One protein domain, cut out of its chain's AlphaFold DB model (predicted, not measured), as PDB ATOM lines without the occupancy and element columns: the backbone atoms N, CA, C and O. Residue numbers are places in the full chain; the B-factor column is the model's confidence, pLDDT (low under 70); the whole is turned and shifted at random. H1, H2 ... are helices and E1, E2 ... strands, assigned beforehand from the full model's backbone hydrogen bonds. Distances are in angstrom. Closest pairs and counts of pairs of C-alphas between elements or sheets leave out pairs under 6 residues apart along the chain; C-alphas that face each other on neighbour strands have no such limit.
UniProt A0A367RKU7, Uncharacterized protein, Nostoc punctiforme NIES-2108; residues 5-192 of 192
ATOM      1  N   ALA A   5       0.340 -10.282   8.768       89.81
ATOM      2  CA  ALA A   5       0.366  -9.685  10.102       89.81
ATOM      3  C   ALA A   5       1.797  -9.489  10.655       89.81
ATOM      4  O   ALA A   5       2.090  -8.457  11.251       89.81
ATOM      5  N   GLU A   6       2.717 -10.432  10.425       88.62
ATOM      6  CA  GLU A   6       4.131 -10.292  10.817       88.62
ATOM      7  C   GLU A   6       4.821  -9.186  10.013       88.62
ATOM      8  O   GLU A   6       5.523  -8.356  10.587       88.62
ATOM      9  N   THR A   7       4.564  -9.121   8.701       87.88
ATOM     10  CA  THR A   7       5.030  -8.034   7.823       87.88
ATOM     11  C   THR A   7       4.596  -6.671   8.367       87.88
ATOM     12  O   THR A   7       5.411  -5.755   8.465       87.88
ATOM     13  N   VAL A   8       3.336  -6.546   8.784       89.06
ATOM     14  CA  VAL A   8       2.786  -5.324   9.382       89.06
ATOM     15  C   VAL A   8       3.461  -4.994  10.711       89.06
ATOM     16  O   VAL A   8       3.911  -3.862  10.898       89.06
ATOM     17  N   LYS A   9       3.607  -5.969  11.616       89.81
ATOM     18  CA  LYS A   9       4.324  -5.750  12.881       89.81
ATOM     19  C   LYS A   9       5.747  -5.261  12.635       89.81
ATOM     20  O   LYS A   9       6.181  -4.308  13.277       89.81
ATOM     21  N   HIS A  10       6.460  -5.872  11.689       86.19
ATOM     22  CA  HIS A  10       7.812  -5.459  11.317       86.19
ATOM     23  C   HIS A  10       7.826  -4.026  10.781       86.19
ATOM     24  O   HIS A  10       8.643  -3.229  11.235       86.19
ATOM     25  N   PHE A  11       6.896  -3.681   9.884       85.00
ATOM     26  CA  PHE A  11       6.788  -2.340   9.315       85.00
ATOM     27  C   PHE A  11       6.643  -1.264  10.401       85.00
ATOM     28  O   PHE A  11       7.430  -0.319  10.428       85.00
ATOM     29  N   TYR A  12       5.701  -1.440  11.331       85.06
ATOM     30  CA  TYR A  12       5.445  -0.489  12.420       85.06
ATOM     31  C   TYR A  12       6.484  -0.531  13.553       85.06
ATOM     32  O   TYR A  12       6.444   0.321  14.438       85.06
ATOM     33  N   SER A  13       7.398  -1.507  13.547       85.75
ATOM     34  CA  SER A  13       8.479  -1.622  14.536       85.75
ATOM     35  C   SER A  13       9.787  -0.961  14.094       85.75
ATOM     36  O   SER A  13      10.748  -0.926  14.863       85.75
ATOM     37  N   GLN A  14       9.847  -0.438  12.868       78.06
ATOM     38  CA  GLN A  14      11.023   0.267  12.363       78.06
ATOM     39  C   GLN A  14      11.307   1.519  13.203       78.06
ATOM     40  O   GLN A  14      10.401   2.279  13.526       78.06
ATOM     41  N   GLY A  15      12.573   1.720  13.567       73.88
ATOM     42  CA  GLY A  15      13.005   2.850  14.400       73.88
ATOM     43  C   GLY A  15      13.001   2.592  15.909       73.88
ATOM     44  O   GLY A  15      13.618   3.356  16.649       73.88
ATOM     45  N   TYR A  16      12.391   1.502  16.388       79.75
ATOM     46  CA  TYR A  16      12.486   1.131  17.801       79.75
ATOM     47  C   TYR A  16      13.726   0.265  18.065       79.75
ATOM     48  O   TYR A  16      13.893  -0.763  17.412       79.75
ATOM     49  N   PRO A  17      14.564   0.603  19.065       80.44
ATOM     50  CA  PRO A  17      15.737  -0.190  19.435       80.44
ATOM     51  C   PRO A  17      15.387  -1.423  20.278       80.44
ATOM     52  O   PRO A  17      16.254  -2.257  20.527       80.44
ATOM     53  N   ARG A  18      14.136  -1.545  20.743       86.88
ATOM     54  CA  ARG A  18      13.622  -2.711  21.473       86.88
ATOM     55  C   ARG A  18      12.245  -3.073  20.935       86.88
ATOM     56  O   ARG A  18      11.290  -2.316  21.105       86.88
ATOM     57  N   VAL A  19      12.152  -4.219  20.275       89.19
ATOM     58  CA  VAL A  19      10.909  -4.726  19.687       89.19
ATOM     59  C   VAL A  19      10.556  -6.018  20.397       89.19
ATOM     60  O   VAL A  19      11.352  -6.952  20.393       89.19
ATOM     61  N   TYR A  20       9.373  -6.081  20.996       92.69
ATOM     62  CA  TYR A  20       8.900  -7.269  21.695       92.69
ATOM     63  C   TYR A  20       7.627  -7.812  21.050       92.69
ATOM     64  O   TYR A  20       6.733  -7.037  20.714       92.69
ATOM     65  N   ASP A  21       7.501  -9.134  20.945       92.50
ATOM     66  CA  ASP A  21       6.239  -9.806  20.608       92.50
ATOM     67  C   ASP A  21       5.924 -10.852  21.673       92.50
ATOM     68  O   ASP A  21       6.754 -11.700  21.999       92.50
ATOM     69  N   GLN A  22       4.746 -10.738  22.291       93.00
ATOM     70  CA  GLN A  22       4.324 -11.602  23.405       93.00
ATOM     71  C   GLN A  22       5.351 -11.714  24.554       93.00
ATOM     72  O   GLN A  22       5.405 -12.709  25.268       93.00
ATOM     73  N   GLY A  23       6.152 -10.667  24.758       90.62
ATOM     74  CA  GLY A  23       7.107 -10.523  25.860       90.62
ATOM     75  C   GLY A  23       8.509 -10.987  25.516       90.62
ATOM     76  O   GLY A  23       9.413 -10.846  26.333       90.62
ATOM     77  N   GLN A  24       8.707 -11.501  24.304       92.00
ATOM     78  CA  GLN A  24      10.010 -11.919  23.815       92.00
ATOM     79  C   GLN A  24      10.645 -10.798  23.003       92.00
ATOM     80  O   GLN A  24      10.012 -10.253  22.099       92.00
ATOM     81  N   LEU A  25      11.893 -10.456  23.335       90.69
ATOM     82  CA  LEU A  25      12.688  -9.509  22.561       90.69
ATOM     83  C   LEU A  25      13.003 -10.127  21.196       90.69
ATOM     84  O   LEU A  25      13.577 -11.213  21.115       90.69
ATOM     85  N   LEU A  26      12.638  -9.424  20.131       87.88
ATOM     86  CA  LEU A  26      12.955  -9.808  18.765       87.88
ATOM     87  C   LEU A  26      14.338  -9.282  18.384       87.88
ATOM     88  O   LEU A  26      14.723  -8.170  18.748       87.88
ATOM     89  N   ASN A  27      15.078 -10.071  17.603       80.75
ATOM     90  CA  ASN A  27      16.328  -9.606  17.018       80.75
ATOM     91  C   ASN A  27      16.019  -8.601  15.898       80.75
ATOM     92  O   ASN A  27      15.598  -8.988  14.808       80.75
ATOM     93  N   ILE A  28      16.246  -7.317  16.157       69.31
ATOM     94  CA  ILE A  28      15.920  -6.232  15.221       69.31
ATOM     95  C   ILE A  28      16.764  -6.312  13.945       69.31
ATOM     96  O   ILE A  28      16.268  -5.977  12.876       69.31
ATOM     97  N   GLU A  29      17.987  -6.847  14.014       69.06
ATOM     98  CA  GLU A  29      18.838  -7.062  12.831       69.06
ATOM     99  C   GLU A  29      18.250  -8.109  11.874       69.06
ATOM    100  O   GLU A  29      18.564  -8.123  10.685       69.06
ATOM    101  N   SER A  30      17.369  -8.979  12.379       67.44
ATOM    102  CA  SER A  30      16.639  -9.947  11.556       67.44
ATOM    103  C   SER A  30      15.382  -9.361  10.902       67.44
ATOM    104  O   SER A  30      14.807  -9.983  10.002       67.44
ATOM    105  N   LEU A  31      14.953  -8.161  11.314       65.94
ATOM    106  CA  LEU A  31      13.804  -7.483  10.730       65.94
ATOM    107  C   LEU A  31      14.216  -6.866   9.393       65.94
ATOM    108  O   LEU A  31      15.136  -6.054   9.309       65.94
ATOM    109  N   ARG A  32      13.522  -7.243   8.315       65.81
ATOM    110  CA  ARG A  32      13.738  -6.617   7.007       65.81
ATOM    111  C   ARG A  32      13.360  -5.140   7.088       65.81
ATOM    112  O   ARG A  32      12.202  -4.822   7.353       65.81
ATOM    113  N   ILE A  33      14.317  -4.262   6.796       65.69
ATOM    114  CA  ILE A  33      14.054  -2.836   6.586       65.69
ATOM    115  C   ILE A  33      13.140  -2.704   5.365       65.69
ATOM    116  O   ILE A  33      13.464  -3.209   4.282       65.69
ATOM    117  N   PHE A  34      11.999  -2.036   5.532       64.44
ATOM    118  CA  PHE A  34      11.106  -1.762   4.413       64.44
ATOM    119  C   PHE A  34      11.703  -0.650   3.561       64.44
ATOM    120  O   PHE A  34      12.117   0.395   4.054       64.44
ATOM    121  N   GLN A  35      11.758  -0.887   2.255       60.19
ATOM    122  CA  GLN A  35      12.237   0.112   1.310       60.19
ATOM    123  C   GLN A  35      11.168   1.203   1.113       60.19
ATOM    124  O   GLN A  35       9.976   0.895   1.178       60.19
ATOM    125  N   PRO A  36      11.540   2.451   0.788       55.75
ATOM    126  CA  PRO A  36      10.594   3.558   0.581       55.75
ATOM    127  C   PRO A  36       9.498   3.276  -0.460       55.75
ATOM    128  O   PRO A  36       8.407   3.824  -0.393       55.75
ATOM    129  N   THR A  37       9.772   2.398  -1.427       57.84
ATOM    130  CA  THR A  37       8.821   1.985  -2.473       57.84
ATOM    131  C   THR A  37       7.830   0.910  -2.026       57.84
ATOM    132  O   THR A  37       6.962   0.519  -2.800       57.84
ATOM    133  N   SER A  38       7.963   0.392  -0.803       68.12
ATOM    134  CA  SER A  38       7.168  -0.737  -0.306       68.12
ATOM    135  C   SER A  38       5.953  -0.332   0.529       68.12
ATOM    136  O   SER A  38       5.221  -1.215   0.984       68.12
ATOM    137  N   PHE A  39       5.708   0.974   0.703       69.88
ATOM    138  CA  PHE A  39       4.515   1.469   1.382       69.88
ATOM    139  C   PHE A  39       4.032   2.842   0.885       69.88
ATOM    140  O   PHE A  39       4.791   3.625   0.318       69.88
ATOM    141  N   HIS A  40       2.755   3.143   1.136       67.62
ATOM    142  CA  HIS A  40       2.118   4.431   0.856       67.62
ATOM    143  C   HIS A  40       1.184   4.819   2.004       67.62
ATOM    144  O   HIS A  40       0.425   3.980   2.477       67.62
ATOM    145  N   VAL A  41       1.186   6.082   2.430       68.56
ATOM    146  CA  VAL A  41       0.236   6.598   3.432       68.56
ATOM    147  C   VAL A  41      -0.878   7.365   2.721       68.56
ATOM    148  O   VAL A  41      -0.603   8.217   1.880       68.56
ATOM    149  N   HIS A  42      -2.130   7.053   3.048       60.78
ATOM    150  CA  HIS A  42      -3.341   7.671   2.499       60.78
ATOM    151  C   HIS A  42      -3.975   8.609   3.522       60.78
ATOM    152  O   HIS A  42      -3.827   8.405   4.726       60.78
ATOM    153  N   GLY A  43      -4.748   9.590   3.055       51.03
ATOM    154  CA  GLY A  43      -5.602  10.415   3.921       51.03
ATOM    155  C   GLY A  43      -4.862  11.447   4.773       51.03
ATOM    156  O   GLY A  43      -5.493  12.370   5.272       51.03
ATOM    157  N   LEU A  44      -3.530  11.385   4.851       50.78
ATOM    158  CA  LEU A  44      -2.750  12.600   5.019       50.78
ATOM    159  C   LEU A  44      -2.982  13.390   3.743       50.78
ATOM    160  O   LEU A  44      -2.492  13.002   2.678       50.78
ATOM    161  N   ALA A  45      -3.772  14.459   3.822       38.59
ATOM    162  CA  ALA A  45      -3.675  15.505   2.831       38.59
ATOM    163  C   ALA A  45      -2.231  15.996   2.942       38.59
ATOM    164  O   ALA A  45      -1.913  16.833   3.774       38.59
ATOM    165  N   LEU A  46      -1.324  15.376   2.186       40.50
ATOM    166  CA  LEU A  46      -0.124  16.032   1.738       40.50
ATOM    167  C   LEU A  46      -0.687  17.004   0.710       40.50
ATOM    168  O   LEU A  46      -1.036  16.557  -0.391       40.50
ATOM    169  N   PRO A  47      -0.900  18.290   1.031       36.81
ATOM    170  CA  PRO A  47      -1.048  19.271  -0.025       36.81
ATOM    171  C   PRO A  47       0.025  18.982  -1.073       36.81
ATOM    172  O   PRO A  47       1.163  18.618  -0.743       36.81
ATOM    173  N   LYS A  48      -0.362  19.059  -2.354       37.44
ATOM    174  CA  LYS A  48       0.627  19.042  -3.435       37.44
ATOM    175  C   LYS A  48       1.748  19.984  -3.009       37.44
ATOM    176  O   LYS A  48       1.445  21.047  -2.482       37.44
ATOM    177  N   VAL A  49       3.006  19.602  -3.223       39.41
ATOM    178  CA  VAL A  49       4.187  20.423  -2.874       39.41
ATOM    179  C   VAL A  49       4.005  21.885  -3.314       39.41
ATOM    180  O   VAL A  49       4.427  22.814  -2.645       39.41
ATOM    181  N   GLU A  50       3.288  22.059  -4.419       38.75
ATOM    182  CA  GLU A  50       2.906  23.300  -5.087       38.75
ATOM    183  C   GLU A  50       1.915  24.195  -4.304       38.75
ATOM    184  O   GLU A  50       1.801  25.377  -4.606       38.75
ATOM    185  N   ASN A  51       1.194  23.645  -3.320       39.56
ATOM    186  CA  ASN A  51       0.093  24.277  -2.580       39.56
ATOM    187  C   ASN A  51       0.390  24.456  -1.078       39.56
ATOM    188  O   ASN A  51      -0.498  24.867  -0.332       39.56
ATOM    189  N   LEU A  52       1.597  24.112  -0.621       42.38
ATOM    190  CA  LEU A  52       2.044  24.373   0.747       42.38
ATOM    191  C   LEU A  52       2.653  25.761   0.839       42.38
ATOM    192  O   LEU A  52       3.609  26.067   0.127       42.38
ATOM    193  N   ASN A  53       2.128  26.588   1.739       45.75
ATOM    194  CA  ASN A  53       2.781  27.841   2.068       45.75
ATOM    195  C   ASN A  53       4.033  27.521   2.903       45.75
ATOM    196  O   ASN A  53       3.927  26.930   3.977       45.75
ATOM    197  N   GLN A  54       5.220  27.890   2.412       47.59
ATOM    198  CA  GLN A  54       6.493  27.692   3.126       47.59
ATOM    199  C   GLN A  54       6.497  28.335   4.522       47.59
ATOM    200  O   GLN A  54       7.296  27.941   5.359       47.59
ATOM    201  N   GLU A  55       5.594  29.283   4.779       51.19
ATOM    202  CA  GLU A  55       5.430  29.967   6.066       51.19
ATOM    203  C   GLU A  55       4.929  29.063   7.210       51.19
ATOM    204  O   GLU A  55       5.125  29.411   8.372       51.19
ATOM    205  N   GLU A  56       4.310  27.908   6.921       49.53
ATOM    206  CA  GLU A  56       3.858  26.960   7.961       49.53
ATOM    207  C   GLU A  56       4.997  26.077   8.503       49.53
ATOM    208  O   GLU A  56       4.877  25.496   9.582       49.53
ATOM    209  N   PHE A  57       6.131  26.010   7.800       52.41
ATOM    210  CA  PHE A  57       7.314  25.264   8.222       52.41
ATOM    211  C   PHE A  57       8.420  26.240   8.625       52.41
ATOM    212  O   PHE A  57       8.678  27.224   7.942       52.41
ATOM    213  N   GLY A  58       9.113  25.960   9.735       54.34
ATOM    214  CA  GLY A  58      10.202  26.816  10.228       54.34
ATOM    215  C   GLY A  58      11.340  27.010   9.216       54.34
ATOM    216  O   GLY A  58      12.071  27.998   9.297       54.34
ATOM    217  N   SER A  59      11.472  26.092   8.249       57.72
ATOM    218  CA  SER A  59      12.414  26.154   7.134       57.72
ATOM    219  C   SER A  59      12.085  25.130   6.029       57.72
ATOM    220  O   SER A  59      11.345  24.167   6.237       57.72
ATOM    221  N   VAL A  60      12.705  25.294   4.851       52.47
ATOM    222  CA  VAL A  60      12.714  24.282   3.770       52.47
ATOM    223  C   VAL A  60      13.377  22.972   4.227       52.47
ATOM    224  O   VAL A  60      12.976  21.896   3.788       52.47
ATOM    225  N   ASP A  61      14.337  23.042   5.153       58.44
ATOM    226  CA  ASP A  61      14.999  21.864   5.720       58.44
ATOM    227  C   ASP A  61      14.057  21.060   6.630       58.44
ATOM    228  O   ASP A  61      14.085  19.828   6.600       58.44
ATOM    229  N   ASP A  62      13.175  21.726   7.384       56.16
ATOM    230  CA  ASP A  62      12.146  21.063   8.198       56.16
ATOM    231  C   ASP A  62      11.113  20.340   7.319       56.16
ATOM    232  O   ASP A  62      10.679  19.229   7.634       56.16
ATOM    233  N   TYR A  63      10.769  20.938   6.174       54.00
ATOM    234  CA  TYR A  63       9.896  20.342   5.163       54.00
ATOM    235  C   TYR A  63      10.513  19.083   4.530       54.00
ATOM    236  O   TYR A  63       9.888  18.016   4.501       54.00
ATOM    237  N   ASP A  64      11.762  19.174   4.073       53.97
ATOM    238  CA  ASP A  64      12.475  18.048   3.468       53.97
ATOM    239  C   ASP A  64      12.733  16.931   4.485       53.97
ATOM    240  O   ASP A  64      12.622  15.748   4.150       53.97
ATOM    241  N   GLN A  65      13.021  17.275   5.744       58.56
ATOM    242  CA  GLN A  65      13.124  16.299   6.827       58.56
ATOM    243  C   GLN A  65      11.792  15.609   7.101       58.56
ATOM    244  O   GLN A  65      11.784  14.391   7.264       58.56
ATOM    245  N   TRP A  66      10.673  16.330   7.102       57.41
ATOM    246  CA  TRP A  66       9.362  15.730   7.327       57.41
ATOM    247  C   TRP A  66       8.960  14.774   6.198       57.41
ATOM    248  O   TRP A  66       8.629  13.614   6.458       57.41
ATOM    249  N   VAL A  67       9.083  15.197   4.932       53.22
ATOM    250  CA  VAL A  67       8.837  14.315   3.778       53.22
ATOM    251  C   VAL A  67       9.770  13.106   3.830       53.22
ATOM    252  O   VAL A  67       9.335  11.981   3.564       53.22
ATOM    253  N   ARG A  68      11.037  13.302   4.226       52.78
ATOM    254  CA  ARG A  68      11.990  12.204   4.410       52.78
ATOM    255  C   ARG A  68      11.582  11.253   5.536       52.78
ATOM    256  O   ARG A  68      11.631  10.042   5.341       52.78
ATOM    257  N   GLN A  69      11.129  11.760   6.676       57.31
ATOM    258  CA  GLN A  69      10.698  10.945   7.815       57.31
ATOM    259  C   GLN A  69       9.450  10.121   7.482       57.31
ATOM    260  O   GLN A  69       9.419   8.923   7.769       57.31
ATOM    261  N   VAL A  70       8.464  10.716   6.802       56.44
ATOM    262  CA  VAL A  70       7.240  10.022   6.368       56.44
ATOM    263  C   VAL A  70       7.541   8.979   5.282       56.44
ATOM    264  O   VAL A  70       6.984   7.883   5.329       56.44
ATOM    265  N   ARG A  71       8.424   9.282   4.316       47.97
ATOM    266  CA  ARG A  71       8.693   8.410   3.151       47.97
ATOM    267  C   ARG A  71       9.821   7.390   3.332       47.97
ATOM    268  O   ARG A  71       9.788   6.356   2.675       47.97
ATOM    269  N   PHE A  72      10.829   7.667   4.157       43.72
ATOM    270  CA  PHE A  72      12.079   6.887   4.189       43.72
ATOM    271  C   PHE A  72      12.443   6.340   5.568       43.72
ATOM    272  O   PHE A  72      13.339   5.504   5.657       43.72
ATOM    273  N   SER A  73      11.777   6.780   6.638       50.09
ATOM    274  CA  SER A  73      12.090   6.305   7.993       50.09
ATOM    275  C   SER A  73      10.873   5.788   8.751       50.09
ATOM    276  O   SER A  73      11.055   5.021   9.683       50.09
ATOM    277  N   PHE A  74       9.651   6.145   8.339       56.88
ATOM    278  CA  PHE A  74       8.384   5.807   8.998       56.88
ATOM    279  C   PHE A  74       8.504   5.732  10.528       56.88
ATOM    280  O   PHE A  74       8.290   4.699  11.154       56.88
ATOM    281  N   HIS A  75       8.916   6.845  11.134       58.94
ATOM    282  CA  HIS A  75       8.878   7.022  12.585       58.94
ATOM    283  C   HIS A  75       7.613   7.804  12.896       58.94
ATOM    284  O   HIS A  75       7.597   9.026  12.767       58.94
ATOM    285  N   LEU A  76       6.536   7.102  13.255       54.81
ATOM    286  CA  LEU A  76       5.226   7.710  13.519       54.81
ATOM    287  C   LEU A  76       5.289   8.831  14.568       54.81
ATOM    288  O   LEU A  76       4.479   9.751  14.526       54.81
ATOM    289  N   GLU A  77       6.253   8.772  15.485       54.22
ATOM    290  CA  GLU A  77       6.511   9.810  16.480       54.22
ATOM    291  C   GLU A  77       7.068  11.120  15.908       54.22
ATOM    292  O   GLU A  77       6.825  12.172  16.487       54.22
ATOM    293  N   GLY A  78       7.795  11.086  14.787       50.16
ATOM    294  CA  GLY A  78       8.304  12.290  14.112       50.16
ATOM    295  C   GLY A  78       7.241  13.011  13.274       50.16
ATOM    296  O   GLY A  78       7.384  14.182  12.942       50.16
ATOM    297  N   ILE A  79       6.128  12.332  12.978       52.88
ATOM    298  CA  ILE A  79       5.023  12.864  12.161       52.88
ATOM    299  C   ILE A  79       4.055  13.718  13.016       52.88
ATOM    300  O   ILE A  79       3.136  14.340  12.494       52.88
ATOM    301  N   GLN A  80       4.292  13.807  14.330       44.91
ATOM    302  CA  GLN A  80       3.391  14.361  15.349       44.91
ATOM    303  C   GLN A  80       2.949  15.821  15.117       44.91
ATOM    304  O   GLN A  80       1.909  16.211  15.632       44.91
ATOM    305  N   ILE A  81       3.684  16.616  14.333       43.69
ATOM    306  CA  ILE A  81       3.339  18.029  14.084       43.69
ATOM    307  C   ILE A  81       2.245  18.178  13.004       43.69
ATOM    308  O   ILE A  81       1.533  19.174  12.996       43.69
ATOM    309  N   TRP A  82       2.046  17.175  12.138       45.91
ATOM    310  CA  TRP A  82       1.228  17.336  10.920       45.91
ATOM    311  C   TRP A  82       0.289  16.163  10.619       45.91
ATOM    312  O   TRP A  82      -0.258  16.068   9.518       45.91
ATOM    313  N   LEU A  83       0.092  15.249  11.574       48.84
ATOM    314  CA  LEU A  83      -1.012  14.297  11.500       48.84
ATOM    315  C   LEU A  83      -2.305  15.074  11.754       48.84
ATOM    316  O   LEU A  83      -2.792  15.143  12.879       48.84
ATOM    317  N   TYR A  84      -2.859  15.683  10.710       47.62
ATOM    318  CA  TYR A  84      -4.261  16.061  10.757       47.62
ATOM    319  C   TYR A  84      -5.053  14.785  11.036       47.62
ATOM    320  O   TYR A  84      -4.808  13.742  10.417       47.62
ATOM    321  N   ASP A  85      -5.983  14.865  11.990       48.59
ATOM    322  CA  ASP A  85      -7.067  13.894  12.080       48.59
ATOM    323  C   ASP A  85      -7.599  13.703  10.650       48.59
ATOM    324  O   ASP A  85      -7.592  14.657   9.859       48.59
ATOM    325  N   MET A  86      -8.054  12.508  10.278       51.75
ATOM    326  CA  MET A  86      -8.845  12.370   9.052       51.75
ATOM    327  C   MET A  86     -10.195  13.066   9.296       51.75
ATOM    328  O   MET A  86     -11.229  12.420   9.429       51.75
ATOM    329  N   GLN A  87     -10.165  14.393   9.447       43.16
ATOM    330  CA  GLN A  87     -11.258  15.257   9.871       43.16
ATOM    331  C   GLN A  87     -12.363  15.260   8.816       43.16
ATOM    332  O   GLN A  87     -13.523  15.481   9.149       43.16
ATOM    333  N   ASP A  88     -12.030  14.873   7.583       46.34
ATOM    334  CA  ASP A  88     -13.000  14.459   6.578       46.34
ATOM    335  C   ASP A  88     -13.288  12.946   6.658       46.34
ATOM    336  O   ASP A  88     -13.115  12.167   5.717       46.34
ATOM    337  N   SER A  89     -13.728  12.515   7.843       45.97
ATOM    338  CA  SER A  89     -14.170  11.146   8.165       45.97
ATOM    339  C   SER A  89     -15.316  10.644   7.273       45.97
ATOM    340  O   SER A  89     -15.639   9.457   7.287       45.97
ATOM    341  N   SER A  90     -15.893  11.521   6.446       43.59
ATOM    342  CA  SER A  90     -16.915  11.185   5.460       43.59
ATOM    343  C   SER A  90     -16.394  10.327   4.291       43.59
ATOM    344  O   SER A  90     -17.193   9.679   3.614       43.59
ATOM    345  N   ALA A  91     -15.070  10.260   4.077       51.31
ATOM    346  CA  ALA A  91     -14.463   9.548   2.945       51.31
ATOM    347  C   ALA A  91     -13.792   8.203   3.297       51.31
ATOM    348  O   ALA A  91     -13.515   7.405   2.394       51.31
ATOM    349  N   LEU A  92     -13.517   7.918   4.577       63.31
ATOM    350  CA  LEU A  92     -12.897   6.650   4.972       63.31
ATOM    351  C   LEU A  92     -13.973   5.586   5.220       63.31
ATOM    352  O   LEU A  92     -14.514   5.458   6.316       63.31
ATOM    353  N   ILE A  93     -14.233   4.770   4.200       73.56
ATOM    354  CA  ILE A  93     -14.987   3.525   4.372       73.56
ATOM    355  C   ILE A  93     -14.079   2.540   5.120       73.56
ATOM    356  O   ILE A  93     -13.213   1.899   4.523       73.56
ATOM    357  N   ALA A  94     -14.255   2.473   6.437       84.25
ATOM    358  CA  ALA A  94     -13.543   1.573   7.335       84.25
ATOM    359  C   ALA A  94     -14.523   0.614   8.038       84.25
ATOM    360  O   ALA A  94     -15.674   0.984   8.274       84.25
ATOM    361  N   PRO A  95     -14.078  -0.611   8.366       91.50
ATOM    362  CA  PRO A  95     -14.884  -1.605   9.063       91.50
ATOM    363  C   PRO A  95     -15.160  -1.188  10.515       91.50
ATOM    364  O   PRO A  95     -14.371  -0.464  11.124       91.50
ATOM    365  N   ASP A  96     -16.247  -1.705  11.092       93.31
ATOM    366  CA  ASP A  96     -16.695  -1.351  12.447       93.31
ATOM    367  C   ASP A  96     -15.606  -1.557  13.507       93.31
ATOM    368  O   ASP A  96     -15.428  -0.717  14.385       93.31
ATOM    369  N   SER A  97     -14.802  -2.617  13.387       94.94
ATOM    370  CA  SER A  97     -13.717  -2.918  14.329       94.94
ATOM    371  C   SER A  97     -12.655  -1.814  14.419       94.94
ATOM    372  O   SER A  97     -12.104  -1.572  15.498       94.94
ATOM    373  N   PHE A  98     -12.391  -1.107  13.315       92.19
ATOM    374  CA  PHE A  98     -11.510   0.057  13.305       92.19
ATOM    375  C   PHE A  98     -12.148   1.225  14.064       92.19
ATOM    376  O   PHE A  98     -11.506   1.814  14.935       92.19
ATOM    377  N   TRP A  99     -13.417   1.533  13.784       89.94
ATOM    378  CA  TRP A  99     -14.134   2.621  14.453       89.94
ATOM    379  C   TRP A  99     -14.335   2.355  15.943       89.94
ATOM    380  O   TRP A  99     -14.200   3.270  16.754       89.94
ATOM    381  N   GLU A 100     -14.581   1.107  16.334       94.44
ATOM    382  CA  GLU A 100     -14.616   0.687  17.733       94.44
ATOM    383  C   GLU A 100     -13.287   0.965  18.441       94.44
ATOM    384  O   GLU A 100     -13.279   1.497  19.553       94.44
ATOM    385  N   ALA A 101     -12.157   0.630  17.808       95.31
ATOM    386  CA  ALA A 101     -10.833   0.919  18.348       95.31
ATOM    387  C   ALA A 101     -10.583   2.429  18.449       95.31
ATOM    388  O   ALA A 101     -10.188   2.922  19.504       95.31
ATOM    389  N   TYR A 102     -10.862   3.171  17.377       90.81
ATOM    390  CA  TYR A 102     -10.680   4.619  17.320       90.81
ATOM    391  C   TYR A 102     -11.495   5.331  18.405       90.81
ATOM    392  O   TYR A 102     -10.936   6.066  19.220       90.81
ATOM    393  N   ASN A 103     -12.791   5.026  18.500       91.75
ATOM    394  CA  ASN A 103     -13.687   5.596  19.503       91.75
ATOM    395  C   ASN A 103     -13.302   5.182  20.926       91.75
ATOM    396  O   ASN A 103     -13.413   5.987  21.851       91.75
ATOM    397  N   PHE A 104     -12.810   3.954  21.123       94.69
ATOM    398  CA  PHE A 104     -12.287   3.524  22.417       94.69
ATOM    399  C   PHE A 104     -11.149   4.438  22.896       94.69
ATOM    400  O   PHE A 104     -11.187   4.905  24.040       94.69
ATOM    401  N   TYR A 105     -10.165   4.730  22.040       92.12
ATOM    402  CA  TYR A 105      -9.059   5.611  22.411       92.12
ATOM    403  C   TYR A 105      -9.487   7.076  22.500       92.12
ATOM    404  O   TYR A 105      -9.114   7.721  23.475       92.12
ATOM    405  N   LYS A 106     -10.305   7.596  21.572       88.81
ATOM    406  CA  LYS A 106     -10.841   8.973  21.647       88.81
ATOM    407  C   LYS A 106     -11.534   9.226  22.989       88.81
ATOM    408  O   LYS A 106     -11.201  10.174  23.695       88.81
ATOM    409  N   ASN A 107     -12.418   8.317  23.400       91.31
ATOM    410  CA  ASN A 107     -13.192   8.455  24.636       91.31
ATOM    411  C   ASN A 107     -12.372   8.247  25.917       91.31
ATOM    412  O   ASN A 107     -12.827   8.632  26.990       91.31
ATOM    413  N   THR A 108     -11.199   7.611  25.838       90.50
ATOM    414  CA  THR A 108     -10.385   7.304  27.030       90.50
ATOM    415  C   THR A 108      -9.158   8.205  27.164       90.50
ATOM    416  O   THR A 108      -8.738   8.490  28.280       90.50
ATOM    417  N   ILE A 109      -8.565   8.624  26.044       88.69
ATOM    418  CA  ILE A 109      -7.309   9.381  25.989       88.69
ATOM    419  C   ILE A 109      -7.577  10.851  25.692       88.69
ATOM    420  O   ILE A 109      -7.211  11.696  26.503       88.69
ATOM    421  N   GLU A 110      -8.239  11.159  24.574       82.00
ATOM    422  CA  GLU A 110      -8.507  12.552  24.193       82.00
ATOM    423  C   GLU A 110      -9.535  13.207  25.110       82.00
ATOM    424  O   GLU A 110      -9.309  14.306  25.600       82.00
ATOM    425  N   ALA A 111     -10.633  12.514  25.427       85.50
ATOM    426  CA  ALA A 111     -11.641  13.041  26.351       85.50
ATOM    427  C   ALA A 111     -11.095  13.284  27.773       85.50
ATOM    428  O   ALA A 111     -11.697  14.028  28.545       85.50
ATOM    429  N   ALA A 112      -9.972  12.648  28.123       87.00
ATOM    430  CA  ALA A 112      -9.278  12.820  29.394       87.00
ATOM    431  C   ALA A 112      -8.080  13.783  29.306       87.00
ATOM    432  O   ALA A 112      -7.374  13.928  30.302       87.00
ATOM    433  N   ASP A 113      -7.846  14.401  28.143       85.94
ATOM    434  CA  ASP A 113      -6.723  15.312  27.880       85.94
ATOM    435  C   ASP A 113      -5.349  14.686  28.201       85.94
ATOM    436  O   ASP A 113      -4.493  15.272  28.856       85.94
ATOM    437  N   ILE A 114      -5.160  13.418  27.810       85.75
ATOM    438  CA  ILE A 114      -3.911  12.655  28.026       85.75
ATOM    439  C   ILE A 114      -3.017  12.677  26.772       85.75
ATOM    440  O   ILE A 114      -1.820  12.361  26.827       85.75
ATOM    441  N   GLY A 115      -3.612  12.964  25.617       85.12
ATOM    442  CA  GLY A 115      -2.936  12.973  24.331       85.12
ATOM    443  C   GLY A 115      -3.905  12.916  23.162       85.12
ATOM    444  O   GLY A 115      -5.106  13.108  23.323       85.12
ATOM    445  N   SER A 116      -3.373  12.587  21.990       82.94
ATOM    446  CA  SER A 116      -4.087  12.612  20.713       82.94
ATOM    447  C   SER A 116      -4.244  11.218  20.106       82.94
ATOM    448  O   SER A 116      -3.398  10.333  20.286       82.94
ATOM    449  N   VAL A 117      -5.329  11.031  19.358       84.88
ATOM    450  CA  VAL A 117      -5.717   9.791  18.683       84.88
ATOM    451  C   VAL A 117      -5.903  10.067  17.197       84.88
ATOM    452  O   VAL A 117      -6.653  10.953  16.799       84.88
ATOM    453  N   PHE A 118      -5.255   9.253  16.373       81.88
ATOM    454  CA  PHE A 118      -5.208   9.398  14.926       81.88
ATOM    455  C   PHE A 118      -5.682   8.115  14.247       81.88
ATOM    456  O   PHE A 118      -5.330   7.008  14.663       81.88
ATOM    457  N   GLY A 119      -6.445   8.271  13.168       80.69
ATOM    458  CA  GLY A 119      -6.763   7.206  12.222       80.69
ATOM    459  C   GLY A 119      -5.860   7.319  10.998       80.69
ATOM    460  O   GLY A 119      -5.705   8.403  10.447       80.69
ATOM    461  N   LEU A 120      -5.247   6.215  10.579       81.25
ATOM    462  CA  LEU A 120      -4.310   6.158   9.458       81.25
ATOM    463  C   LEU A 120      -4.706   5.040   8.498       81.25
ATOM    464  O   LEU A 120      -5.150   3.978   8.924       81.25
ATOM    465  N   LYS A 121      -4.470   5.251   7.204       82.88
ATOM    466  CA  LYS A 121      -4.582   4.217   6.177       82.88
ATOM    467  C   LYS A 121      -3.238   4.101   5.473       82.88
ATOM    468  O   LYS A 121      -2.742   5.088   4.937       82.88
ATOM    469  N   ILE A 122      -2.641   2.913   5.471       81.56
ATOM    470  CA  ILE A 122      -1.294   2.685   4.935       81.56
ATOM    471  C   ILE A 122      -1.296   1.446   4.052       81.56
ATOM    472  O   ILE A 122      -1.622   0.361   4.518       81.56
ATOM    473  N   THR A 123      -0.910   1.583   2.789       81.94
ATOM    474  CA  THR A 123      -0.620   0.437   1.925       81.94
ATOM    475  C   THR A 123       0.765  -0.091   2.251       81.94
ATOM    476  O   THR A 123       1.720   0.669   2.153       81.94
ATOM    477  N   ILE A 124       0.893  -1.370   2.590       84.31
ATOM    478  CA  ILE A 124       2.159  -2.067   2.846       84.31
ATOM    479  C   ILE A 124       2.210  -3.255   1.885       84.31
ATOM    480  O   ILE A 124       1.286  -4.060   1.854       84.31
ATOM    481  N   GLN A 125       3.258  -3.352   1.063       83.56
ATOM    482  CA  GLN A 125       3.390  -4.401   0.035       83.56
ATOM    483  C   GLN A 125       2.166  -4.529  -0.901       83.56
ATOM    484  O   GLN A 125       1.857  -5.610  -1.391       83.56
ATOM    485  N   GLY A 126       1.476  -3.416  -1.176       81.25
ATOM    486  CA  GLY A 126       0.286  -3.386  -2.038       81.25
ATOM    487  C   GLY A 126      -1.045  -3.668  -1.328       81.25
ATOM    488  O   GLY A 126      -2.097  -3.531  -1.952       81.25
ATOM    489  N   GLU A 127      -1.029  -3.986  -0.033       86.50
ATOM    490  CA  GLU A 127      -2.227  -4.235   0.774       86.50
ATOM    491  C   GLU A 127      -2.506  -3.064   1.721       86.50
ATOM    492  O   GLU A 127      -1.606  -2.624   2.436       86.50
ATOM    493  N   ASP A 128      -3.740  -2.540   1.752       86.50
ATOM    494  CA  ASP A 128      -4.055  -1.485   2.721       86.50
ATOM    495  C   ASP A 128      -4.261  -2.059   4.114       86.50
ATOM    496  O   ASP A 128      -4.973  -3.039   4.328       86.50
ATOM    497  N   THR A 129      -3.717  -1.322   5.059       90.12
ATOM    498  CA  THR A 129      -3.946  -1.454   6.483       90.12
ATOM    499  C   THR A 129      -4.603  -0.186   6.998       90.12
ATOM    500  O   THR A 129      -4.423   0.906   6.448       90.12
ATOM    501  N   LEU A 130      -5.377  -0.339   8.059       89.31
ATOM    502  CA  LEU A 130      -5.968   0.744   8.823       89.31
ATOM    503  C   LEU A 130      -5.343   0.713  10.210       89.31
ATOM    504  O   LEU A 130      -5.294  -0.343  10.832       89.31
ATOM    505  N   ALA A 131      -4.855   1.841  10.705       90.50
ATOM    506  CA  ALA A 131      -4.206   1.908  12.001       90.50
ATOM    507  C   ALA A 131      -4.804   3.010  12.864       90.50
ATOM    508  O   ALA A 131      -4.944   4.149  12.427       90.50
ATOM    509  N   VAL A 132      -5.118   2.667  14.107       89.94
ATOM    510  CA  VAL A 132      -5.409   3.633  15.160       89.94
ATOM    511  C   VAL A 132      -4.122   3.858  15.932       89.94
ATOM    512  O   VAL A 132      -3.563   2.923  16.512       89.94
ATOM    513  N   ARG A 133      -3.638   5.095  15.924       87.31
ATOM    514  CA  ARG A 133      -2.418   5.504  16.617       87.31
ATOM    515  C   ARG A 133      -2.773   6.472  17.727       87.31
ATOM    516  O   ARG A 133      -3.531   7.406  17.524       87.31
ATOM    517  N   VAL A 134      -2.165   6.278  18.885       86.44
ATOM    518  CA  VAL A 134      -2.307   7.170  20.030       86.44
ATOM    519  C   VAL A 134      -0.942   7.673  20.437       86.44
ATOM    520  O   VAL A 134       0.003   6.885  20.522       86.44
ATOM    521  N   ILE A 135      -0.853   8.966  20.724       82.81
ATOM    522  CA  ILE A 135       0.344   9.595  21.266       82.81
ATOM    523  C   ILE A 135      -0.065  10.393  22.497       82.81
ATOM    524  O   ILE A 135      -0.939  11.242  22.425       82.81
ATOM    525  N   THR A 136       0.557  10.093  23.629       84.00
ATOM    526  CA  THR A 136       0.381  10.833  24.883       84.00
ATOM    527  C   THR A 136       1.438  11.908  25.030       84.00
ATOM    528  O   THR A 136       2.563  11.734  24.548       84.00
ATOM    529  N   ASP A 137       1.138  12.926  25.824       74.88
ATOM    530  CA  ASP A 137       2.066  14.023  26.123       74.88
ATOM    531  C   ASP A 137       3.341  13.544  26.838       74.88
ATOM    532  O   ASP A 137       4.414  14.128  26.705       74.88
ATOM    533  N   GLY A 138       3.259  12.405  27.535       72.06
ATOM    534  CA  GLY A 138       4.389  11.731  28.183       72.06
ATOM    535  C   GLY A 138       5.286  10.919  27.244       72.06
ATOM    536  O   GLY A 138       6.036  10.076  27.717       72.06
ATOM    537  N   SER A 139       5.205  11.113  25.922       73.62
ATOM    538  CA  SER A 139       5.933  10.321  24.913       73.62
ATOM    539  C   SER A 139       5.559   8.837  24.877       73.62
ATOM    540  O   SER A 139       6.290   8.027  24.328       73.62
ATOM    541  N   HIS A 140       4.430   8.429  25.441       83.44
ATOM    542  CA  HIS A 140       3.935   7.060  25.315       83.44
ATOM    543  C   HIS A 140       2.907   6.953  24.193       83.44
ATOM    544  O   HIS A 140       2.320   7.956  23.794       83.44
ATOM    545  N   GLY A 141       2.627   5.748  23.712       87.94
ATOM    546  CA  GLY A 141       1.603   5.578  22.692       87.94
ATOM    547  C   GLY A 141       1.006   4.187  22.618       87.94
ATOM    548  O   GLY A 141       1.437   3.246  23.290       87.94
ATOM    549  N   TRP A 142      -0.048   4.081  21.827       91.62
ATOM    550  CA  TRP A 142      -0.707   2.822  21.508       91.62
ATOM    551  C   TRP A 142      -0.892   2.732  20.004       91.62
ATOM    552  O   TRP A 142      -0.994   3.748  19.316       91.62
ATOM    553  N   LEU A 143      -0.917   1.509  19.503       92.69
ATOM    554  CA  LEU A 143      -1.136   1.213  18.102       92.69
ATOM    555  C   LEU A 143      -2.075   0.015  18.008       92.69
ATOM    556  O   LEU A 143      -1.827  -1.003  18.646       92.69
ATOM    557  N   GLU A 144      -3.118   0.111  17.195       95.44
ATOM    558  CA  GLU A 144      -3.910  -1.036  16.747       95.44
ATOM    559  C   GLU A 144      -3.993  -1.004  15.227       95.44
ATOM    560  O   GLU A 144      -4.279   0.046  14.660       95.44
ATOM    561  N   VAL A 145      -3.722  -2.134  14.574       94.81
ATOM    562  CA  VAL A 145      -3.687  -2.239  13.111       94.81
ATOM    563  C   VAL A 145      -4.674  -3.296  12.641       94.81
ATOM    564  O   VAL A 145      -4.790  -4.364  13.244       94.81
ATOM    565  N   PHE A 146      -5.361  -2.997  11.547       94.31
ATOM    566  CA  PHE A 146      -6.404  -3.800  10.935       94.31
ATOM    567  C   PHE A 146      -6.145  -3.943   9.435       94.31
ATOM    568  O   PHE A 146      -5.539  -3.065   8.819       94.31
ATOM    569  N   ASP A 147      -6.617  -5.032   8.838       93.50
ATOM    570  CA  ASP A 147      -6.740  -5.119   7.383       93.50
ATOM    571  C   ASP A 147      -7.992  -4.367   6.883       93.50
ATOM    572  O   ASP A 147      -8.780  -3.825   7.663       93.50
ATOM    573  N   ARG A 148      -8.198  -4.342   5.558       90.19
ATOM    574  CA  ARG A 148      -9.385  -3.727   4.931       90.19
ATOM    575  C   ARG A 148     -10.719  -4.355   5.360       90.19
ATOM    576  O   ARG A 148     -11.753  -3.716   5.192       90.19
ATOM    577  N   LEU A 149     -10.711  -5.595   5.852       93.12
ATOM    578  CA  LEU A 149     -11.907  -6.320   6.292       93.12
ATOM    579  C   LEU A 149     -12.190  -6.117   7.787       93.12
ATOM    580  O   LEU A 149     -13.257  -6.494   8.262       93.12
ATOM    581  N   GLY A 150     -11.256  -5.511   8.519       92.00
ATOM    582  CA  GLY A 150     -11.378  -5.234   9.944       92.00
ATOM    583  C   GLY A 150     -10.784  -6.313  10.837       92.00
ATOM    584  O   GLY A 150     -10.970  -6.252  12.055       92.00
ATOM    585  N   ASN A 151     -10.053  -7.281  10.281       95.81
ATOM    586  CA  ASN A 151      -9.322  -8.245  11.093       95.81
ATOM    587  C   ASN A 151      -8.136  -7.543  11.753       95.81
ATOM    588  O   ASN A 151      -7.381  -6.829  11.093       95.81
ATOM    589  N   ASN A 152      -7.950  -7.755  13.055       95.25
ATOM    590  CA  ASN A 152      -6.803  -7.206  13.766       95.25
ATOM    591  C   ASN A 152      -5.508  -7.900  13.305       95.25
ATOM    592  O   ASN A 152      -5.367  -9.116  13.426       95.25
ATOM    593  N   LEU A 153      -4.561  -7.111  12.802       95.19
ATOM    594  CA  LEU A 153      -3.220  -7.549  12.399       95.19
ATOM    595  C   LEU A 153      -2.204  -7.403  13.539       95.19
ATOM    596  O   LEU A 153      -1.142  -8.028  13.527       95.19
ATOM    597  N   GLY A 154      -2.531  -6.594  14.545       95.38
ATOM    598  CA  GLY A 154      -1.762  -6.483  15.772       95.38
ATOM    599  C   GLY A 154      -2.188  -5.303  16.632       95.38
ATOM    600  O   GLY A 154      -2.884  -4.386  16.188       95.38
ATOM    601  N   ALA A 155      -1.725  -5.320  17.876       96.31
ATOM    602  CA  ALA A 155      -1.833  -4.206  18.799       96.31
ATOM    603  C   ALA A 155      -0.524  -4.057  19.578       96.31
ATOM    604  O   ALA A 155       0.111  -5.058  19.925       96.31
ATOM    605  N   ALA A 156      -0.122  -2.825  19.868       94.50
ATOM    606  CA  ALA A 156       1.112  -2.545  20.575       94.50
ATOM    607  C   ALA A 156       1.015  -1.367  21.542       94.50
ATOM    608  O   ALA A 156       0.243  -0.423  21.356       94.50
ATOM    609  N   ARG A 157       1.870  -1.421  22.564       91.56
ATOM    610  CA  ARG A 157       2.254  -0.273  23.387       91.56
ATOM    611  C   ARG A 157       3.575   0.271  22.859       91.56
ATOM    612  O   ARG A 157       4.471  -0.513  22.549       91.56
ATOM    613  N   THR A 158       3.706   1.588  22.809       87.62
ATOM    614  CA  THR A 158       4.935   2.267  22.401       87.62
ATOM    615  C   THR A 158       5.446   3.182  23.512       87.62
ATOM    616  O   THR A 158       4.668   3.768  24.276       87.62
ATOM    617  N   LEU A 159       6.768   3.278  23.613       85.25
ATOM    618  CA  LEU A 159       7.500   4.180  24.497       85.25
ATOM    619  C   LEU A 159       8.449   5.014  23.623       85.25
ATOM    620  O   LEU A 159       9.248   4.457  22.869       85.25
ATOM    621  N   GLY A 160       8.257   6.333  23.664       69.62
ATOM    622  CA  GLY A 160       8.663   7.285  22.635       69.62
ATOM    623  C   GLY A 160      10.124   7.705  22.631       69.62
ATOM    624  O   GLY A 160      10.994   7.090  23.237       69.62
ATOM    625  N   TRP A 161      10.359   8.764  21.856       54.16
ATOM    626  CA  TRP A 161      11.462   8.901  20.903       54.16
ATOM    627  C   TRP A 161      12.549   9.913  21.290       54.16
ATOM    628  O   TRP A 161      13.587   9.976  20.631       54.16
ATOM    629  N   ARG A 162      12.350  10.706  22.351       50.16
ATOM    630  CA  ARG A 162      13.355  11.669  22.827       50.16
ATOM    631  C   ARG A 162      14.468  10.967  23.629       50.16
ATOM    632  O   ARG A 162      14.583  11.174  24.830       50.16
ATOM    633  N   VAL A 163      15.337  10.249  22.900       48.56
ATOM    634  CA  VAL A 163      16.742   9.918  23.260       48.56
ATOM    635  C   VAL A 163      16.901   8.711  24.244       48.56
ATOM    636  O   VAL A 163      16.042   8.495  25.093       48.56
ATOM    637  N   PRO A 164      17.922   7.825  24.078       59.59
ATOM    638  CA  PRO A 164      17.889   6.381  24.415       59.59
ATOM    639  C   PRO A 164      18.305   6.071  25.876       59.59
ATOM    640  O   PRO A 164      18.810   6.979  26.533       59.59
ATOM    641  N   PRO A 165      18.139   4.834  26.432       51.41
ATOM    642  CA  PRO A 165      17.912   3.505  25.826       51.41
ATOM    643  C   PRO A 165      16.512   2.906  26.096       51.41
ATOM    644  O   PRO A 165      16.316   1.692  26.041       51.41
ATOM    645  N   GLY A 166      15.531   3.757  26.405       57.69
ATOM    646  CA  GLY A 166      14.194   3.341  26.832       57.69
ATOM    647  C   GLY A 166      13.153   3.169  25.722       57.69
ATOM    648  O   GLY A 166      12.095   2.602  25.985       57.69
ATOM    649  N   SER A 167      13.396   3.609  24.487       79.12
ATOM    650  CA  SER A 167      12.371   3.498  23.444       79.12
ATOM    651  C   SER A 167      12.115   2.038  23.063       79.12
ATOM    652  O   SER A 167      13.002   1.179  23.114       79.12
ATOM    653  N   GLY A 168      10.863   1.730  22.741       86.62
ATOM    654  CA  GLY A 168      10.481   0.372  22.390       86.62
ATOM    655  C   GLY A 168       9.023   0.234  21.994       86.62
ATOM    656  O   GLY A 168       8.183   1.081  22.308       86.62
ATOM    657  N   ILE A 169       8.742  -0.870  21.317       89.94
ATOM    658  CA  ILE A 169       7.401  -1.292  20.930       89.94
ATOM    659  C   ILE A 169       7.168  -2.711  21.438       89.94
ATOM    660  O   ILE A 169       8.013  -3.591  21.277       89.94
ATOM    661  N   ALA A 170       6.022  -2.930  22.072       93.38
ATOM    662  CA  ALA A 170       5.627  -4.231  22.587       93.38
ATOM    663  C   ALA A 170       4.281  -4.644  22.007       93.38
ATOM    664  O   ALA A 170       3.241  -4.090  22.372       93.38
ATOM    665  N   TRP A 171       4.315  -5.643  21.128       94.88
ATOM    666  CA  TRP A 171       3.140  -6.268  20.542       94.88
ATOM    667  C   TRP A 171       2.504  -7.250  21.527       94.88
ATOM    668  O   TRP A 171       3.194  -8.059  22.164       94.88
ATOM    669  N   ARG A 172       1.176  -7.174  21.658       94.56
ATOM    670  CA  ARG A 172       0.345  -8.048  22.498       94.56
ATOM    671  C   ARG A 172      -1.033  -8.259  21.890       94.56
ATOM    672  O   ARG A 172      -1.403  -7.623  20.907       94.56
ATOM    673  N   ALA A 173      -1.794  -9.166  22.496       94.19
ATOM    674  CA  ALA A 173      -3.210  -9.295  22.201       94.19
ATOM    675  C   ALA A 173      -3.946  -7.971  22.498       94.19
ATOM    676  O   ALA A 173      -3.669  -7.298  23.495       94.19
ATOM    677  N   THR A 174      -4.902  -7.606  21.646       94.31
ATOM    678  CA  THR A 174      -5.633  -6.329  21.719       94.31
ATOM    679  C   THR A 174      -6.285  -6.090  23.076       94.31
ATOM    680  O   THR A 174      -6.229  -4.984  23.610       94.31
ATOM    681  N   ASN A 175      -6.861  -7.128  23.687       93.94
ATOM    682  CA  ASN A 175      -7.448  -7.029  25.022       93.94
ATOM    683  C   ASN A 175      -6.416  -6.604  26.081       93.94
ATOM    684  O   ASN A 175      -6.714  -5.730  26.888       93.94
ATOM    685  N   GLN A 176      -5.198  -7.152  26.042       92.12
ATOM    686  CA  GLN A 176      -4.114  -6.772  26.953       92.12
ATOM    687  C   GLN A 176      -3.670  -5.324  26.718       92.12
ATOM    688  O   GLN A 176      -3.517  -4.567  27.674       92.12
ATOM    689  N   ILE A 177      -3.531  -4.911  25.453       92.44
ATOM    690  CA  ILE A 177      -3.175  -3.531  25.098       92.44
ATOM    691  C   ILE A 177      -4.214  -2.535  25.624       92.44
ATOM    692  O   ILE A 177      -3.856  -1.562  26.290       92.44
ATOM    693  N   ARG A 178      -5.505  -2.807  25.408       92.94
ATOM    694  CA  ARG A 178      -6.600  -1.965  25.914       92.94
ATOM    695  C   ARG A 178      -6.719  -2.002  27.441       92.94
ATOM    696  O   ARG A 178      -7.149  -1.020  28.044       92.94
ATOM    697  N   GLU A 179      -6.319  -3.090  28.100       91.06
ATOM    698  CA  GLU A 179      -6.238  -3.125  29.564       91.06
ATOM    699  C   GLU A 179      -5.196  -2.147  30.121       91.06
ATOM    700  O   GLU A 179      -5.475  -1.508  31.140       91.06
ATOM    701  N   TYR A 180      -4.051  -1.973  29.451       86.56
ATOM    702  CA  TYR A 180      -3.030  -0.995  29.854       86.56
ATOM    703  C   TYR A 180      -3.528   0.452  29.789       86.56
ATOM    704  O   TYR A 180      -3.068   1.291  30.561       86.56
ATOM    705  N   VAL A 181      -4.488   0.734  28.907       86.38
ATOM    706  CA  VAL A 181      -5.169   2.033  28.826       86.38
ATOM    707  C   VAL A 181      -6.092   2.232  30.031       86.38
ATOM    708  O   VAL A 181      -6.042   3.261  30.696       86.38
ATOM    709  N   ARG A 182      -6.927   1.229  30.343       85.31
ATOM    710  CA  ARG A 182      -7.972   1.328  31.382       85.31
ATOM    711  C   ARG A 182      -7.418   1.331  32.807       85.31
ATOM    712  O   ARG A 182      -7.913   2.048  33.672       85.31
ATOM    713  N   LYS A 183      -6.428   0.483  33.089       72.56
ATOM    714  CA  LYS A 183      -5.897   0.268  34.442       72.56
ATOM    715  C   LYS A 183      -4.659   1.143  34.655       72.56
ATOM    716  O   LYS A 183      -3.570   0.593  34.583       72.56
ATOM    717  N   LYS A 184      -4.831   2.456  34.910       60.94
ATOM    718  CA  LYS A 184      -3.784   3.466  35.244       60.94
ATOM    719  C   LYS A 184      -2.424   3.201  34.563       60.94
ATOM    720  O   LYS A 184      -1.697   2.356  35.070       60.94
ATOM    721  N   PRO A 185      -2.026   3.966  33.534       57.50
ATOM    722  CA  PRO A 185      -1.093   3.570  32.466       57.50
ATOM    723  C   PRO A 185       0.060   2.675  32.944       57.50
ATOM    724  O   PRO A 185       1.145   3.148  33.279       57.50
ATOM    725  N   ARG A 186      -0.187   1.361  32.994       64.88
ATOM    726  CA  ARG A 186       0.845   0.367  33.286       64.88
ATOM    727  C   ARG A 186       1.522   0.014  31.979       64.88
ATOM    728  O   ARG A 186       0.850  -0.239  30.980       64.88
ATOM    729  N   PHE A 187       2.845  -0.014  31.991       66.31
ATOM    730  CA  PHE A 187       3.595  -0.552  30.870       66.31
ATOM    731  C   PHE A 187       3.541  -2.077  30.877       66.31
ATOM    732  O   PHE A 187       3.431  -2.692  31.944       66.31
ATOM    733  N   PRO A 188       3.639  -2.708  29.695       70.69
ATOM    734  CA  PRO A 188       4.172  -4.054  29.614       70.69
ATOM    735  C   PRO A 188       5.482  -4.126  30.420       70.69
ATOM    736  O   PRO A 188       6.284  -3.189  30.325       70.69
ATOM    737  N   PRO A 189       5.721  -5.192  31.204       77.88
ATOM    738  CA  PRO A 189       6.916  -5.304  32.042       77.88
ATOM    739  C   PRO A 189       8.224  -5.075  31.278       77.88
ATOM    740  O   PRO A 189       9.165  -4.515  31.818       77.88
ATOM    741  N   GLU A 190       8.274  -5.463  30.007       76.94
ATOM    742  CA  GLU A 190       9.457  -5.328  29.158       76.94
ATOM    743  C   GLU A 190       9.717  -3.908  28.618       76.94
ATOM    744  O   GLU A 190      10.804  -3.621  28.110       76.94
ATOM    745  N   LEU A 191       8.716  -3.025  28.709       75.12
ATOM    746  CA  LEU A 191       8.848  -1.591  28.429       75.12
ATOM    747  C   LEU A 191       8.976  -0.756  29.712       75.12
ATOM    748  O   LEU A 191       9.021   0.468  29.612       75.12
ATOM    749  N   SER A 192       8.986  -1.403  30.884       73.62
ATOM    750  CA  SER A 192       9.094  -0.757  32.200       73.62
ATOM    751  C   SER A 192      10.545  -0.537  32.623       73.62
ATOM    752  O   SER A 192      11.428  -1.278  32.136       73.62
TER     753      SER A 192
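What this domain is: This is residues 5 to 192 of the 192 residues of an uncharacterized protein of Nostoc punctiforme NIES-2108 (UniProt A0A367RKU7). A twisted, curled sheet of seven strands curls round the short helix H1 on one face, while H3 and H4 pack side by side on the opposite face. H2 only grazes the sheet with residues 70 to 72, and long links come before and after it. The 188 printed residues hold four named helices and seven named strands, along the chain H1 E1 E2 H2 H3 E3 E4 E5 E6 E7 H4, a mixed class of helices and strands. The sheet is mixed, in the order E1 E7 E6 E5 E4 E3 E2. The whole is compact, with a radius of gyration of the C-alphas of 16.1 A and spans of 46 by 38 by 33 A.

How they stand to each other: E3, residues 115 to 124, E4, 127 to 136, E5, 140 to 147, E6, 152 to 159, and E7, 168 to 172, form a meander, each strand the antiparallel neighbour of the one before, and each successive pair is a hairpin. N 118 and O 133 are 2.8 A apart between E3 and E4, N 132 and O 144 2.8 A between E4 and E5, N 143 and O 156 2.9 A between E5 and E6, and N 170 and O 157 2.9 A between E6 and E7. E3 bends by 53 degrees at residue 121. Edge strand E2, residues 39 to 42, is antiparallel to E3, with N 42 and O 121 2.8 A apart. Edge strand E1, residues 19 to 21, is parallel to E7, with N 171 and O 20 2.8 A apart. H3, residues 96 to 110, runs along the strands over E4 and E3, at a height over the sheet of 8.5 A; the closest C-alphas of H3 and E4 are those of Tyr 102 and Val 132, 5.8 A apart. H4, residues 174 to 182, is on the same face, over E6, at a height over the sheet of 9.1 A. H3 and H4 are close but not clearly touching, their closest C-alphas, of Thr 108 and Val 181, 7.6 A apart. H1, residues 5 to 12, is on the opposite face; its C-alpha of Ala 5 is 4.8 A from that of Leu 153 in E6, the closest of the two elements. H2, residues 60 to 73, is apart from H1, H3 and H4. Every O i to N i+4 pair is within hydrogen-bond range in H1, H2 and H3, and 4 of 5 in H4.

Where its parts are: H1 begins at C-alpha 5, (0.366, -9.685, 10.102). E4 spans 28.5 A from first to last C-alpha, E3 26.7 A, E5 24.2 A, E6 21.2 A, H3 20.0 A and H2 18.5 A. H4 ends at C-alpha 182, (-7.972, 1.328, 31.382).

The domain as a whole: The C-alphas farthest apart, of Glu 50 and Pro 189, are 47.0 A apart. The printed part has no cut. The links E1 to E2, E2 to H2 and H2 to H3 are long. Mean pLDDT of the printed part is 73.8; residues 28 to 92, 160 to 166 and 184 to 187 are under 70.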